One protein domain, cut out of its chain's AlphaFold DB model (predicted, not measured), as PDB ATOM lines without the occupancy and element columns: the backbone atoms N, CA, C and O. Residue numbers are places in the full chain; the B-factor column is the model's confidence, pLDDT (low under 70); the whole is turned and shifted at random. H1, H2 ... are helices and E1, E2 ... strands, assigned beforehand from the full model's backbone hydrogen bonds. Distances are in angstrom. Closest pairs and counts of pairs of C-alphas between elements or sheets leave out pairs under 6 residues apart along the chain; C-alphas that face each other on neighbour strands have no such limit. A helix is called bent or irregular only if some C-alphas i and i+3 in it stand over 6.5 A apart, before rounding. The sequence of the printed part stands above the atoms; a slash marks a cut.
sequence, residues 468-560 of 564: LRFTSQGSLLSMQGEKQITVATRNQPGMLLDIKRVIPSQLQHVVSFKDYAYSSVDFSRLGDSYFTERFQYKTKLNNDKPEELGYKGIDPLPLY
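Overview. This is residues 468 to 560 of the 564 residues of an uncharacterized protein of Budvicia aquatica (UniProt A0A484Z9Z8). A long two-stranded ribbon, E3 and E4, runs from a small sheet, E1 - E2 - E5, near one end to helix H1 near the other, with long loops at residues 471 to 484 and 513 to 531. The 93 printed residues, under half in named elements, hold five strands and one helix in the order E1 E2 E3 H1 E4 E5, class mixed; both sheets are antiparallel. The whole is loose, radius of gyration of the C-alphas 15.3 A, spanning 45 by 31 by 27 A.

Along the chain. E1, residues 468 to 470, 7.3 A long, begins at C-alpha (162.323, 152.073, 126.687). E2 is residues 485 to 490, 16.6 A; E3, 494 to 502, 25.9 A; H1, 504 to 512, 14.3 A; E4, 532 to 540, 25.6 A. E5, residues 550 to 554, 12.9 A, ends at C-alpha (174.890, 155.711, 124.098).

Arrangement. E1 and E2 form a hairpin, N 469 and O 488 being 3.1 A apart, within hydrogen-bond range; so are N 487 of E2 and O 552 of E5, 2.9 A, and N 497 of E3 and O 537 of E4, 2.8 A. The closest C-alphas of E1 and E3, Leu 468 and Met 495, are 7.8 A apart. H1 is irregular, C-alphas 505 and 508 being 7.5 A apart; 2 of 5 O i to N i+4 and 4 of 6 O i to N i+3 pairs are within range.

Size, cuts and confidence. The farthest C-alphas, Ser 505 and Glu 547, are 45.6 A apart. The printed part has no cut; links E1 to E2 and H1 to E4 are long. The model's pLDDT is under 70 at residues 473 to 480, 482, 514 to 519 and 556 to 560.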
ATOM      1  N   LEU A 468     160.891 152.327 126.775       91.44
ATOM      2  CA  LEU A 468     162.323 152.073 126.687       91.44
ATOM      3  C   LEU A 468     162.580 151.223 125.445       91.44
ATOM      4  O   LEU A 468     162.306 150.025 125.450       91.44
ATOM      5  N   ARG A 469     163.048 151.849 124.363       89.62
ATOM      6  CA  ARG A 469     163.307 151.146 123.098       89.62
ATOM      7  C   ARG A 469     164.413 151.809 122.294       89.62
ATOM      8  O   ARG A 469     164.579 153.025 122.356       89.62
ATOM      9  N   PHE A 470     165.114 151.026 121.484       87.19
ATOM     10  CA  PHE A 470     165.981 151.578 120.446       87.19
ATOM     11  C   PHE A 470     165.148 152.339 119.411       87.19
ATOM     12  O   PHE A 470     164.027 151.938 119.090       87.19
ATOM     13  N   THR A 471     165.681 153.448 118.898       83.94
ATOM     14  CA  THR A 471     165.009 154.230 117.846       83.94
ATOM     15  C   THR A 471     165.082 153.560 116.478       83.94
ATOM     16  O   THR A 471     164.273 153.869 115.609       83.94
ATOM     17  N   SER A 472     166.026 152.635 116.285       76.19
ATOM     18  CA  SER A 472     166.192 151.846 115.067       76.19
ATOM     19  C   SER A 472     166.370 150.361 115.396       76.19
ATOM     20  O   SER A 472     166.920 149.999 116.434       76.19
ATOM     21  N   GLN A 473     165.918 149.486 114.496       67.69
ATOM     22  CA  GLN A 473     166.101 148.027 114.583       67.69
ATOM     23  C   GLN A 473     167.478 147.574 114.045       67.69
ATOM     24  O   GLN A 473     167.597 146.463 113.547       67.69
ATOM     25  N   GLY A 474     168.481 148.465 114.063       65.88
ATOM     26  CA  GLY A 474     169.679 148.422 113.211       65.88
ATOM     27  C   GLY A 474     170.412 147.073 113.097       65.88
ATOM     28  O   GLY A 474     170.387 146.252 114.006       65.88
ATOM     29  N   SER A 475     171.109 146.875 111.969       62.56
ATOM     30  CA  SER A 475     171.901 145.667 111.662       62.56
ATOM     31  C   SER A 475     173.418 145.909 111.601       62.56
ATOM     32  O   SER A 475     174.190 145.007 111.921       62.56
ATOM     33  N   LEU A 476     173.853 147.112 111.201       67.75
ATOM     34  CA  LEU A 476     175.254 147.540 111.117       67.75
ATOM     35  C   LEU A 476     175.370 149.004 111.565       67.75
ATOM     36  O   LEU A 476     174.644 149.865 111.069       67.75
ATOM     37  N   LEU A 477     176.278 149.288 112.501       68.50
ATOM     38  CA  LEU A 477     176.581 150.651 112.939       68.50
ATOM     39  C   LEU A 477     177.653 151.247 112.015       68.50
ATOM     40  O   LEU A 477     178.717 150.653 111.845       68.50
ATOM     41  N   SER A 478     177.381 152.406 111.411       65.38
ATOM     42  CA  SER A 478     178.379 153.116 110.601       65.38
ATOM     43  C   SER A 478     179.586 153.503 111.459       65.38
ATOM     44  O   SER A 478     179.437 154.070 112.541       65.38
ATOM     45  N   MET A 479     180.791 153.252 110.943       67.50
ATOM     46  CA  MET A 479     182.042 153.690 111.572       67.50
ATOM     47  C   MET A 479     182.347 155.177 111.329       67.50
ATOM     48  O   MET A 479     183.296 155.708 111.908       67.50
ATOM     49  N   GLN A 480     181.547 155.849 110.496       61.81
ATOM     50  CA  GLN A 480     181.604 157.286 110.223       61.81
ATOM     51  C   GLN A 480     180.437 157.998 110.935       61.81
ATOM     52  O   GLN A 480     179.298 157.541 110.835       61.81
ATOM     53  N   GLY A 481     180.713 159.111 111.628       71.62
ATOM     54  CA  GLY A 481     179.733 159.884 112.411       71.62
ATOM     55  C   GLY A 481     179.871 159.706 113.930       71.62
ATOM     56  O   GLY A 481     180.908 159.255 114.411       71.62
ATOM     57  N   GLU A 482     178.823 160.055 114.687       67.56
ATOM     58  CA  GLU A 482     178.832 160.116 116.164       67.56
ATOM     59  C   GLU A 482     178.871 158.746 116.881       67.56
ATOM     60  O   GLU A 482     179.003 158.716 118.097       67.56
ATOM     61  N   LYS A 483     178.808 157.609 116.165       75.31
ATOM     62  CA  LYS A 483     178.960 156.226 116.695       75.31
ATOM     63  C   LYS A 483     178.077 155.864 117.905       75.31
ATOM     64  O   LYS A 483     178.383 154.922 118.632       75.31
ATOM     65  N   GLN A 484     176.959 156.556 118.104       79.00
ATOM     66  CA  GLN A 484     176.061 156.325 119.236       79.00
ATOM     67  C   GLN A 484     174.838 155.486 118.859       79.00
ATOM     68  O   GLN A 484     174.273 155.611 117.774       79.00
ATOM     69  N   ILE A 485     174.396 154.651 119.801       82.06
ATOM     70  CA  ILE A 485     173.113 153.951 119.747       82.06
ATOM     71  C   ILE A 485     172.083 154.807 120.479       82.06
ATOM     72  O   ILE A 485     172.197 155.029 121.686       82.06
ATOM     73  N   THR A 486     171.066 155.271 119.760       87.00
ATOM     74  CA  THR A 486     170.018 156.111 120.343       87.00
ATOM     75  C   THR A 486     168.891 155.265 120.925       87.00
ATOM     76  O   THR A 486     168.303 154.405 120.261       87.00
ATOM     77  N   VAL A 487     168.555 155.542 122.181       88.75
ATOM     78  CA  VAL A 487     167.415 154.950 122.881       88.75
ATOM     79  C   VAL A 487     166.380 156.032 123.155       88.75
ATOM     80  O   VAL A 487     166.705 157.093 123.688       88.75
ATOM     81  N   ALA A 488     165.129 155.747 122.799       89.81
ATOM     82  CA  ALA A 488     163.975 156.547 123.173       89.81
ATOM     83  C   ALA A 488     163.454 156.096 124.543       89.81
ATOM     84  O   ALA A 488     163.212 154.904 124.774       89.81
ATOM     85  N   THR A 489     163.271 157.055 125.445       90.12
ATOM     86  CA  THR A 489     162.925 156.816 126.848       90.12
ATOM     87  C   THR A 489     161.791 157.735 127.292       90.12
ATOM     88  O   THR A 489     161.867 158.936 127.059       90.12
ATOM     89  N   ARG A 490     160.774 157.206 127.975       89.44
ATOM     90  CA  ARG A 490     159.693 157.986 128.612       89.44
ATOM     91  C   ARG A 490     159.315 157.346 129.939       89.44
ATOM     92  O   ARG A 490     159.157 156.127 129.984       89.44
ATOM     93  N   ASN A 491     159.142 158.150 130.985       89.06
ATOM     94  CA  ASN A 491     158.760 157.698 132.327       89.06
ATOM     95  C   ASN A 491     159.617 156.522 132.863       89.06
ATOM     96  O   ASN A 491     159.098 155.550 133.417       89.06
ATOM     97  N   GLN A 492     160.936 156.573 132.650       90.31
ATOM     98  CA  GLN A 492     161.875 155.535 133.086       90.31
ATOM     99  C   GLN A 492     162.935 156.123 134.022       90.31
ATOM    100  O   GLN A 492     163.604 157.086 133.653       90.31
ATOM    101  N   PRO A 493     163.171 155.533 135.208       89.25
ATOM    102  CA  PRO A 493     164.167 156.043 136.156       89.25
ATOM    103  C   PRO A 493     165.613 155.757 135.720       89.25
ATOM    104  O   PRO A 493     166.568 156.358 136.219       89.25
ATOM    105  N   GLY A 494     165.798 154.802 134.816       90.94
ATOM    106  CA  GLY A 494     167.099 154.321 134.391       90.94
ATOM    107  C   GLY A 494     166.967 153.252 133.323       90.94
ATOM    108  O   GLY A 494     165.874 152.784 133.016       90.94
ATOM    109  N   MET A 495     168.107 152.862 132.775       90.88
ATOM    110  CA  MET A 495     168.207 151.807 131.779       90.88
ATOM    111  C   MET A 495     169.391 150.909 132.115       90.88
ATOM    112  O   MET A 495     170.437 151.378 132.575       90.88
ATOM    113  N   LEU A 496     169.200 149.618 131.859       90.81
ATOM    114  CA  LEU A 496     170.250 148.618 131.817       90.81
ATOM    115  C   LEU A 496     170.371 148.149 130.371       90.81
ATOM    116  O   LEU A 496     169.414 147.616 129.815       90.81
ATOM    117  N   LEU A 497     171.535 148.370 129.778       87.94
ATOM    118  CA  LEU A 497     171.872 147.898 128.449       87.94
ATOM    119  C   LEU A 497     172.823 146.706 128.583       87.94
ATOM    120  O   LEU A 497     173.859 146.807 129.240       87.94
ATOM    121  N   ASP A 498     172.449 145.585 127.973       87.19
ATOM    122  CA  ASP A 498     173.270 144.380 127.892       87.19
ATOM    123  C   ASP A 498     173.934 144.343 126.514       87.19
ATOM    124  O   ASP A 498     173.251 144.285 125.491       87.19
ATOM    125  N   ILE A 499     175.259 144.447 126.489       85.31
ATOM    126  CA  ILE A 499     176.064 144.513 125.270       85.31
ATOM    127  C   ILE A 499     176.881 143.237 125.192       85.31
ATOM    128  O   ILE A 499     177.600 142.885 126.124       85.31
ATOM    129  N   LYS A 500     176.786 142.549 124.060       84.56
ATOM    130  CA  LYS A 500     177.484 141.289 123.821       84.56
ATOM    131  C   LYS A 500     178.428 141.474 122.648       84.56
ATOM    132  O   LYS A 500     177.983 141.670 121.517       84.56
ATOM    133  N   ARG A 501     179.729 141.453 122.925       84.12
ATOM    134  CA  ARG A 501     180.772 141.528 121.902       84.12
ATOM    135  C   ARG A 501     181.127 140.120 121.475       84.12
ATOM    136  O   ARG A 501     181.546 139.319 122.296       84.12
ATOM    137  N   VAL A 502     180.984 139.817 120.196       84.19
ATOM    138  CA  VAL A 502     181.412 138.524 119.655       84.19
ATOM    139  C   VAL A 502     182.934 138.427 119.742       84.19
ATOM    140  O   VAL A 502     183.634 139.344 119.312       84.19
ATOM    141  N   ILE A 503     183.443 137.320 120.285       86.00
ATOM    142  CA  ILE A 503     184.882 137.049 120.349       86.00
ATOM    143  C   ILE A 503     185.408 136.962 118.905       86.00
ATOM    144  O   ILE A 503     184.847 136.193 118.120       86.00
ATOM    145  N   PRO A 504     186.471 137.698 118.516       84.75
ATOM    146  CA  PRO A 504     186.913 137.758 117.119       84.75
ATOM    147  C   PRO A 504     187.165 136.388 116.478       84.75
ATOM    148  O   PRO A 504     186.763 136.156 115.342       84.75
ATOM    149  N   SER A 505     187.753 135.451 117.228       85.56
ATOM    150  CA  SER A 505     188.019 134.079 116.773       85.56
ATOM    151  C   SER A 505     186.775 133.188 116.683       85.56
ATOM    152  O   SER A 505     186.905 132.023 116.327       85.56
ATOM    153  N   GLN A 506     185.604 133.686 117.082       84.44
ATOM    154  CA  GLN A 506     184.319 132.983 117.070       84.44
ATOM    155  C   GLN A 506     183.333 133.597 116.061       84.44
ATOM    156  O   GLN A 506     182.205 133.122 115.924       84.44
ATOM    157  N   LEU A 507     183.736 134.645 115.332       81.38
ATOM    158  CA  LEU A 507     182.872 135.387 114.411       81.38
ATOM    159  C   LEU A 507     182.269 134.495 113.312       81.38
ATOM    160  O   LEU A 507     181.117 134.689 112.920       81.38
ATOM    161  N   GLN A 508     183.004 133.472 112.868       80.81
ATOM    162  CA  GLN A 508     182.532 132.481 111.897       80.81
ATOM    163  C   GLN A 508     181.262 131.749 112.356       80.81
ATOM    164  O   GLN A 508     180.412 131.391 111.538       80.81
ATOM    165  N   HIS A 509     181.089 131.569 113.668       77.12
ATOM    166  CA  HIS A 509     179.908 130.918 114.224       77.12
ATOM    167  C   HIS A 509     178.688 131.839 114.169       77.12
ATOM    168  O   HIS A 509     177.599 131.375 113.857       77.12
ATOM    169  N   VAL A 510     178.858 133.152 114.346       76.12
ATOM    170  CA  VAL A 510     177.758 134.127 114.228       76.12
ATOM    171  C   VAL A 510     177.164 134.148 112.827       76.12
ATOM    172  O   VAL A 510     175.950 134.229 112.683       76.12
ATOM    173  N   VAL A 511     178.003 134.053 111.794       73.44
ATOM    174  CA  VAL A 511     177.532 133.969 110.402       73.44
ATOM    175  C   VAL A 511     176.760 132.668 110.164       73.44
ATOM    176  O   VAL A 511     175.762 132.680 109.454       73.44
ATOM    177  N   SER A 512     177.184 131.574 110.802       74.69
ATOM    178  CA  SER A 512     176.563 130.248 110.666       74.69
ATOM    179  C   SER A 512     175.243 130.108 111.437       74.69
ATOM    180  O   SER A 512     174.392 129.316 111.046       74.69
ATOM    181  N   PHE A 513     175.074 130.862 112.529       72.38
ATOM    182  CA  PHE A 513     173.876 130.870 113.380       72.38
ATOM    183  C   PHE A 513     172.924 132.042 113.088       72.38
ATOM    184  O   PHE A 513     171.919 132.217 113.777       72.38
ATOM    185  N   LYS A 514     173.227 132.872 112.085       69.75
ATOM    186  CA  LYS A 514     172.300 133.900 111.615       69.75
ATOM    187  C   LYS A 514     171.190 133.256 110.796       69.75
ATOM    188  O   LYS A 514     171.452 132.596 109.797       69.75
ATOM    189  N   ASP A 515     169.958 133.505 111.213       64.25
ATOM    190  CA  ASP A 515     168.769 133.175 110.436       64.25
ATOM    191  C   ASP A 515     168.436 134.320 109.454       64.25
ATOM    192  O   ASP A 515     169.139 135.333 109.402       64.25
ATOM    193  N   TYR A 516     167.345 134.215 108.691       63.03
ATOM    194  CA  TYR A 516     166.933 135.214 107.681       63.03
ATOM    195  C   TYR A 516     166.726 136.664 108.204       63.03
ATOM    196  O   TYR A 516     166.527 137.582 107.404       63.03
ATOM    197  N   ALA A 517     166.772 136.904 109.522       62.75
ATOM    198  CA  ALA A 517     166.616 138.216 110.155       62.75
ATOM    199  C   ALA A 517     167.962 138.816 110.613       62.75
ATOM    200  O   ALA A 517     168.622 138.310 111.517       62.75
ATOM    201  N   TYR A 518     168.346 139.967 110.050       63.47
ATOM    202  CA  TYR A 518     169.627 140.632 110.346       63.47
ATOM    203  C   TYR A 518     169.729 141.276 111.740       63.47
ATOM    204  O   TYR A 518     170.832 141.625 112.161       63.47
ATOM    205  N   SER A 519     168.605 141.456 112.439       65.25
ATOM    206  CA  SER A 519     168.498 142.171 113.719       65.25
ATOM    207  C   SER A 519     168.636 141.277 114.960       65.25
ATOM    208  O   SER A 519     168.577 141.777 116.081       65.25
ATOM    209  N   SER A 520     168.790 139.960 114.791       70.12
ATOM    210  CA  SER A 520     168.910 139.004 115.898       70.12
ATOM    211  C   SER A 520     169.810 137.829 115.523       70.12
ATOM    212  O   SER A 520     169.751 137.341 114.400       70.12
ATOM    213  N   VAL A 521     170.611 137.352 116.474       72.75
ATOM    214  CA  VAL A 521     171.390 136.112 116.350       72.75
ATOM    215  C   VAL A 521     170.940 135.182 117.467       72.75
ATOM    216  O   VAL A 521     171.022 135.563 118.636       72.75
ATOM    217  N   ASP A 522     170.460 133.993 117.113       73.12
ATOM    218  CA  ASP A 522     170.109 132.953 118.077       73.12
ATOM    219  C   ASP A 522     171.192 131.868 118.067       73.12
ATOM    220  O   ASP A 522     171.373 131.142 117.094       73.12
ATOM    221  N   PHE A 523     171.929 131.755 119.171       73.06
ATOM    222  CA  PHE A 523     172.992 130.759 119.336       73.06
ATOM    223  C   PHE A 523     172.463 129.371 119.742       73.06
ATOM    224  O   PHE A 523     173.245 128.484 120.102       73.06
ATOM    225  N   SER A 524     171.148 129.154 119.653       72.88
ATOM    226  CA  SER A 524     170.461 127.878 119.850       72.88
ATOM    227  C   SER A 524     170.879 127.170 121.151       72.88
ATOM    228  O   SER A 524     170.851 127.761 122.227       72.88
ATOM    229  N   ARG A 525     171.274 125.889 121.086       70.88
ATOM    230  CA  ARG A 525     171.586 125.053 122.261       70.88
ATOM    231  C   ARG A 525     172.868 125.442 122.992       70.88
ATOM    232  O   ARG A 525     173.008 125.086 124.157       70.88
ATOM    233  N   LEU A 526     173.807 126.098 122.311       77.12
ATOM    234  CA  LEU A 526     175.084 126.476 122.917       77.12
ATOM    235  C   LEU A 526     174.927 127.746 123.758       77.12
ATOM    236  O   LEU A 526     175.562 127.864 124.796       77.12
ATOM    237  N   GLY A 527     174.018 128.644 123.376       79.19
ATOM    238  CA  GLY A 527     173.842 129.925 124.050       79.19
ATOM    239  C   GLY A 527     174.932 130.933 123.678       79.19
ATOM    240  O   GLY A 527     176.003 130.604 123.171       79.19
ATOM    241  N   ASP A 528     174.643 132.206 123.910       79.81
ATOM    242  CA  ASP A 528     175.474 133.341 123.506       79.81
ATOM    243  C   ASP A 528     176.752 133.501 124.345       79.81
ATOM    244  O   ASP A 528     177.729 134.087 123.877       79.81
ATOM    245  N   SER A 529     176.786 132.956 125.563       82.75
ATOM    246  CA  SER A 529     177.916 133.099 126.489       82.75
ATOM    247  C   SER A 529     179.210 132.429 126.019       82.75
ATOM    248  O   SER A 529     180.280 132.811 126.474       82.75
ATOM    249  N   TYR A 530     179.139 131.436 125.125       83.38
ATOM    250  CA  TYR A 530     180.333 130.768 124.579       83.38
ATOM    251  C   TYR A 530     181.007 131.563 123.461       83.38
ATOM    252  O   TYR A 530     182.195 131.382 123.198       83.38
ATOM    253  N   PHE A 531     180.250 132.432 122.793       84.50
ATOM    254  CA  PHE A 531     180.707 133.160 121.609       84.50
ATOM    255  C   PHE A 531     180.878 134.654 121.865       84.50
ATOM    256  O   PHE A 531     181.425 135.358 121.014       84.50
ATOM    257  N   THR A 532     180.398 135.151 123.009       85.88
ATOM    258  CA  THR A 532     180.366 136.578 123.313       85.88
ATOM    259  C   THR A 532     180.947 136.910 124.680       85.88
ATOM    260  O   THR A 532     180.779 136.185 125.657       85.88
ATOM    261  N   GLU A 533     181.601 138.059 124.752       86.25
ATOM    262  CA  GLU A 533     181.927 138.751 125.988       86.25
ATOM    263  C   GLU A 533     180.764 139.672 126.354       86.25
ATOM    264  O   GLU A 533     180.260 140.428 125.516       86.25
ATOM    265  N   ARG A 534     180.330 139.614 127.612       85.94
ATOM    266  CA  ARG A 534     179.162 140.347 128.099       85.94
ATOM    267  C   ARG A 534     179.572 141.588 128.880       85.94
ATOM    268  O   ARG A 534     180.329 141.504 129.843       85.94
ATOM    269  N   PHE A 535     178.969 142.713 128.529       85.38
ATOM    270  CA  PHE A 535     179.141 143.998 129.186       85.38
ATOM    271  C   PHE A 535     177.781 144.535 129.610       85.38
ATOM    272  O   PHE A 535     176.817 144.504 128.850       85.38
ATOM    273  N   GLN A 536     177.704 145.062 130.827       86.75
ATOM    274  CA  GLN A 536     176.499 145.713 131.321       86.75
ATOM    275  C   GLN A 536     176.751 147.201 131.486       86.75
ATOM    276  O   GLN A 536     177.659 147.617 132.202       86.75
ATOM    277  N   TYR A 537     175.900 148.002 130.856       85.25
ATOM    278  CA  TYR A 537     175.910 149.445 131.000       85.25
ATOM    279  C   TYR A 537     174.638 149.890 131.718       85.25
ATOM    280  O   TYR A 537     173.529 149.794 131.191       85.25
ATOM    281  N   LYS A 538     174.796 150.372 132.952       89.50
ATOM    282  CA  LYS A 538     173.703 150.911 133.762       89.50
ATOM    283  C   LYS A 538     173.830 152.421 133.821       89.50
ATOM    284  O   LYS A 538     174.847 152.945 134.265       89.50
ATOM    285  N   THR A 539     172.778 153.123 133.427       88.44
ATOM    286  CA  THR A 539     172.764 154.585 133.475       88.44
ATOM    287  C   THR A 539     171.451 155.095 134.040       88.44
ATOM    288  O   THR A 539     170.380 154.537 133.782       88.44
ATOM    289  N   LYS A 540     171.530 156.173 134.824       89.62
ATOM    290  CA  LYS A 540     170.346 156.925 135.230       89.62
ATOM    291  C   LYS A 540     169.825 157.683 134.010       89.62
ATOM    292  O   LYS A 540     170.603 158.221 133.216       89.62
ATOM    293  N   LEU A 541     168.510 157.689 133.844       86.81
ATOM    294  CA  LEU A 541     167.843 158.489 132.826       86.81
ATOM    295  C   LEU A 541     167.292 159.748 133.484       86.81
ATOM    296  O   LEU A 541     166.930 159.728 134.664       86.81
ATOM    297  N   ASN A 542     167.275 160.850 132.736       81.38
ATOM    298  CA  ASN A 542     166.541 162.022 133.179       81.38
ATOM    299  C   ASN A 542     165.043 161.691 133.086       81.38
ATOM    300  O   ASN A 542     164.573 161.301 132.021       81.38
ATOM    301  N   ASN A 543     164.331 161.809 134.207       82.31
ATOM    302  CA  ASN A 543     162.896 161.558 134.296       82.31
ATOM    303  C   ASN A 543     162.151 162.736 134.942       82.31
ATOM    304  O   ASN A 543     161.110 162.540 135.564       82.31
ATOM    305  N   ASP A 544     162.707 163.944 134.836       83.31
ATOM    306  CA  ASP A 544     162.113 165.158 135.406       83.31
ATOM    307  C   ASP A 544     160.813 165.544 134.681       83.31
ATOM    308  O   ASP A 544     159.924 166.145 135.281       83.31
ATOM    309  N   LYS A 545     160.687 165.139 133.410       84.75
ATOM    310  CA  LYS A 545     159.502 165.315 132.562       84.75
ATOM    311  C   LYS A 545     158.990 163.966 132.040       84.75
ATOM    312  O   LYS A 545     159.306 163.580 130.912       84.75
ATOM    313  N   PRO A 546     158.257 163.196 132.858       84.75
ATOM    314  CA  PRO A 546     157.810 161.848 132.504       84.75
ATOM    315  C   PRO A 546     156.819 161.801 131.324       84.75
ATOM    316  O   PRO A 546     156.601 160.730 130.759       84.75
ATOM    317  N   GLU A 547     156.233 162.936 130.944       85.88
ATOM    318  CA  GLU A 547     155.353 163.107 129.787       85.88
ATOM    319  C   GLU A 547     156.077 163.178 128.435       85.88
ATOM    320  O   GLU A 547     155.495 162.811 127.407       85.88
ATOM    321  N   GLU A 548     157.329 163.642 128.415       87.88
ATOM    322  CA  GLU A 548     158.089 163.874 127.184       87.88
ATOM    323  C   GLU A 548     158.809 162.594 126.740       87.88
ATOM    324  O   GLU A 548     159.242 161.768 127.548       87.88
ATOM    325  N   LEU A 549     158.942 162.409 125.424       86.44
ATOM    326  CA  LEU A 549     159.824 161.375 124.890       86.44
ATOM    327  C   LEU A 549     161.259 161.916 124.858       86.44
ATOM    328  O   LEU A 549     161.587 162.789 124.061       86.44
ATOM    329  N   GLY A 550     162.114 161.391 125.729       86.38
ATOM    330  CA  GLY A 550     163.541 161.688 125.739       86.38
ATOM    331  C   GLY A 550     164.322 160.791 124.781       86.38
ATOM    332  O   GLY A 550     163.942 159.645 124.530       86.38
ATOM    333  N   TYR A 551     165.455 161.296 124.299       87.44
ATOM    334  CA  TYR A 551     166.417 160.536 123.507       87.44
ATOM    335  C   TYR A 551     167.769 160.560 124.201       87.44
ATOM    336  O   TYR A 551     168.253 161.617 124.605       87.44
ATOM    337  N   LYS A 552     168.387 159.389 124.338       86.25
ATOM    338  CA  LYS A 552     169.736 159.261 124.882       86.25
ATOM    339  C   LYS A 552     170.612 158.502 123.901       86.25
ATOM    340  O   LYS A 552     170.344 157.335 123.616       86.25
ATOM    341  N   GLY A 553     171.646 159.174 123.406       86.06
ATOM    342  CA  GLY A 553     172.740 158.540 122.686       86.06
ATOM    343  C   GLY A 553     173.646 157.795 123.662       86.06
ATOM    344  O   GLY A 553     173.982 158.306 124.734       86.06
ATOM    345  N   ILE A 554     173.989 156.559 123.322       83.25
ATOM    346  CA  ILE A 554     174.890 155.711 124.098       83.25
ATOM    347  C   ILE A 554     176.102 155.431 123.235       83.25
ATOM    348  O   ILE A 554     175.963 154.856 122.158       83.25
ATOM    349  N   ASP A 555     177.277 155.810 123.719       78.88
ATOM    350  CA  ASP A 555     178.532 155.435 123.087       78.88
ATOM    351  C   ASP A 555     178.956 154.035 123.572       78.88
ATOM    352  O   ASP A 555     179.200 153.855 124.771       78.88
ATOM    353  N   PRO A 556     179.023 153.021 122.690       69.31
ATOM    354  CA  PRO A 556     179.514 151.702 123.061       69.31
ATOM    355  C   PRO A 556     181.055 151.638 123.145       69.31
ATOM    356  O   PRO A 556     181.574 150.640 123.644       69.31
ATOM    357  N   LEU A 557     181.796 152.655 122.675       62.75
ATOM    358  CA  LEU A 557     183.263 152.654 122.531       62.75
ATOM    359  C   LEU A 557     184.071 152.439 123.828       62.75
ATOM    360  O   LEU A 557     185.061 151.709 123.762       62.75
ATOM    361  N   PRO A 558     183.681 152.951 125.015       56.38
ATOM    362  CA  PRO A 558     184.437 152.723 126.254       56.38
ATOM    363  C   PRO A 558     184.496 151.253 126.704       56.38
ATOM    364  O   PRO A 558     185.214 150.918 127.641       56.38
ATOM    365  N   LEU A 559     183.728 150.365 126.064       54.75
ATOM    366  CA  LEU A 559     183.702 148.926 126.336       54.75
ATOM    367  C   LEU A 559     184.627 148.131 125.396       54.75
ATOM    368  O   LEU A 559     184.660 146.903 125.464       54.75
ATOM    369  N   TYR A 560     185.361 148.809 124.504       53.62
ATOM    370  CA  TYR A 560     186.251 148.173 123.529       53.62
ATOM    371  C   TYR A 560     187.696 148.022 124.001       53.62
ATOM    372  O   TYR A 560     188.383 147.141 123.482       53.62
TER     373      TYR A 560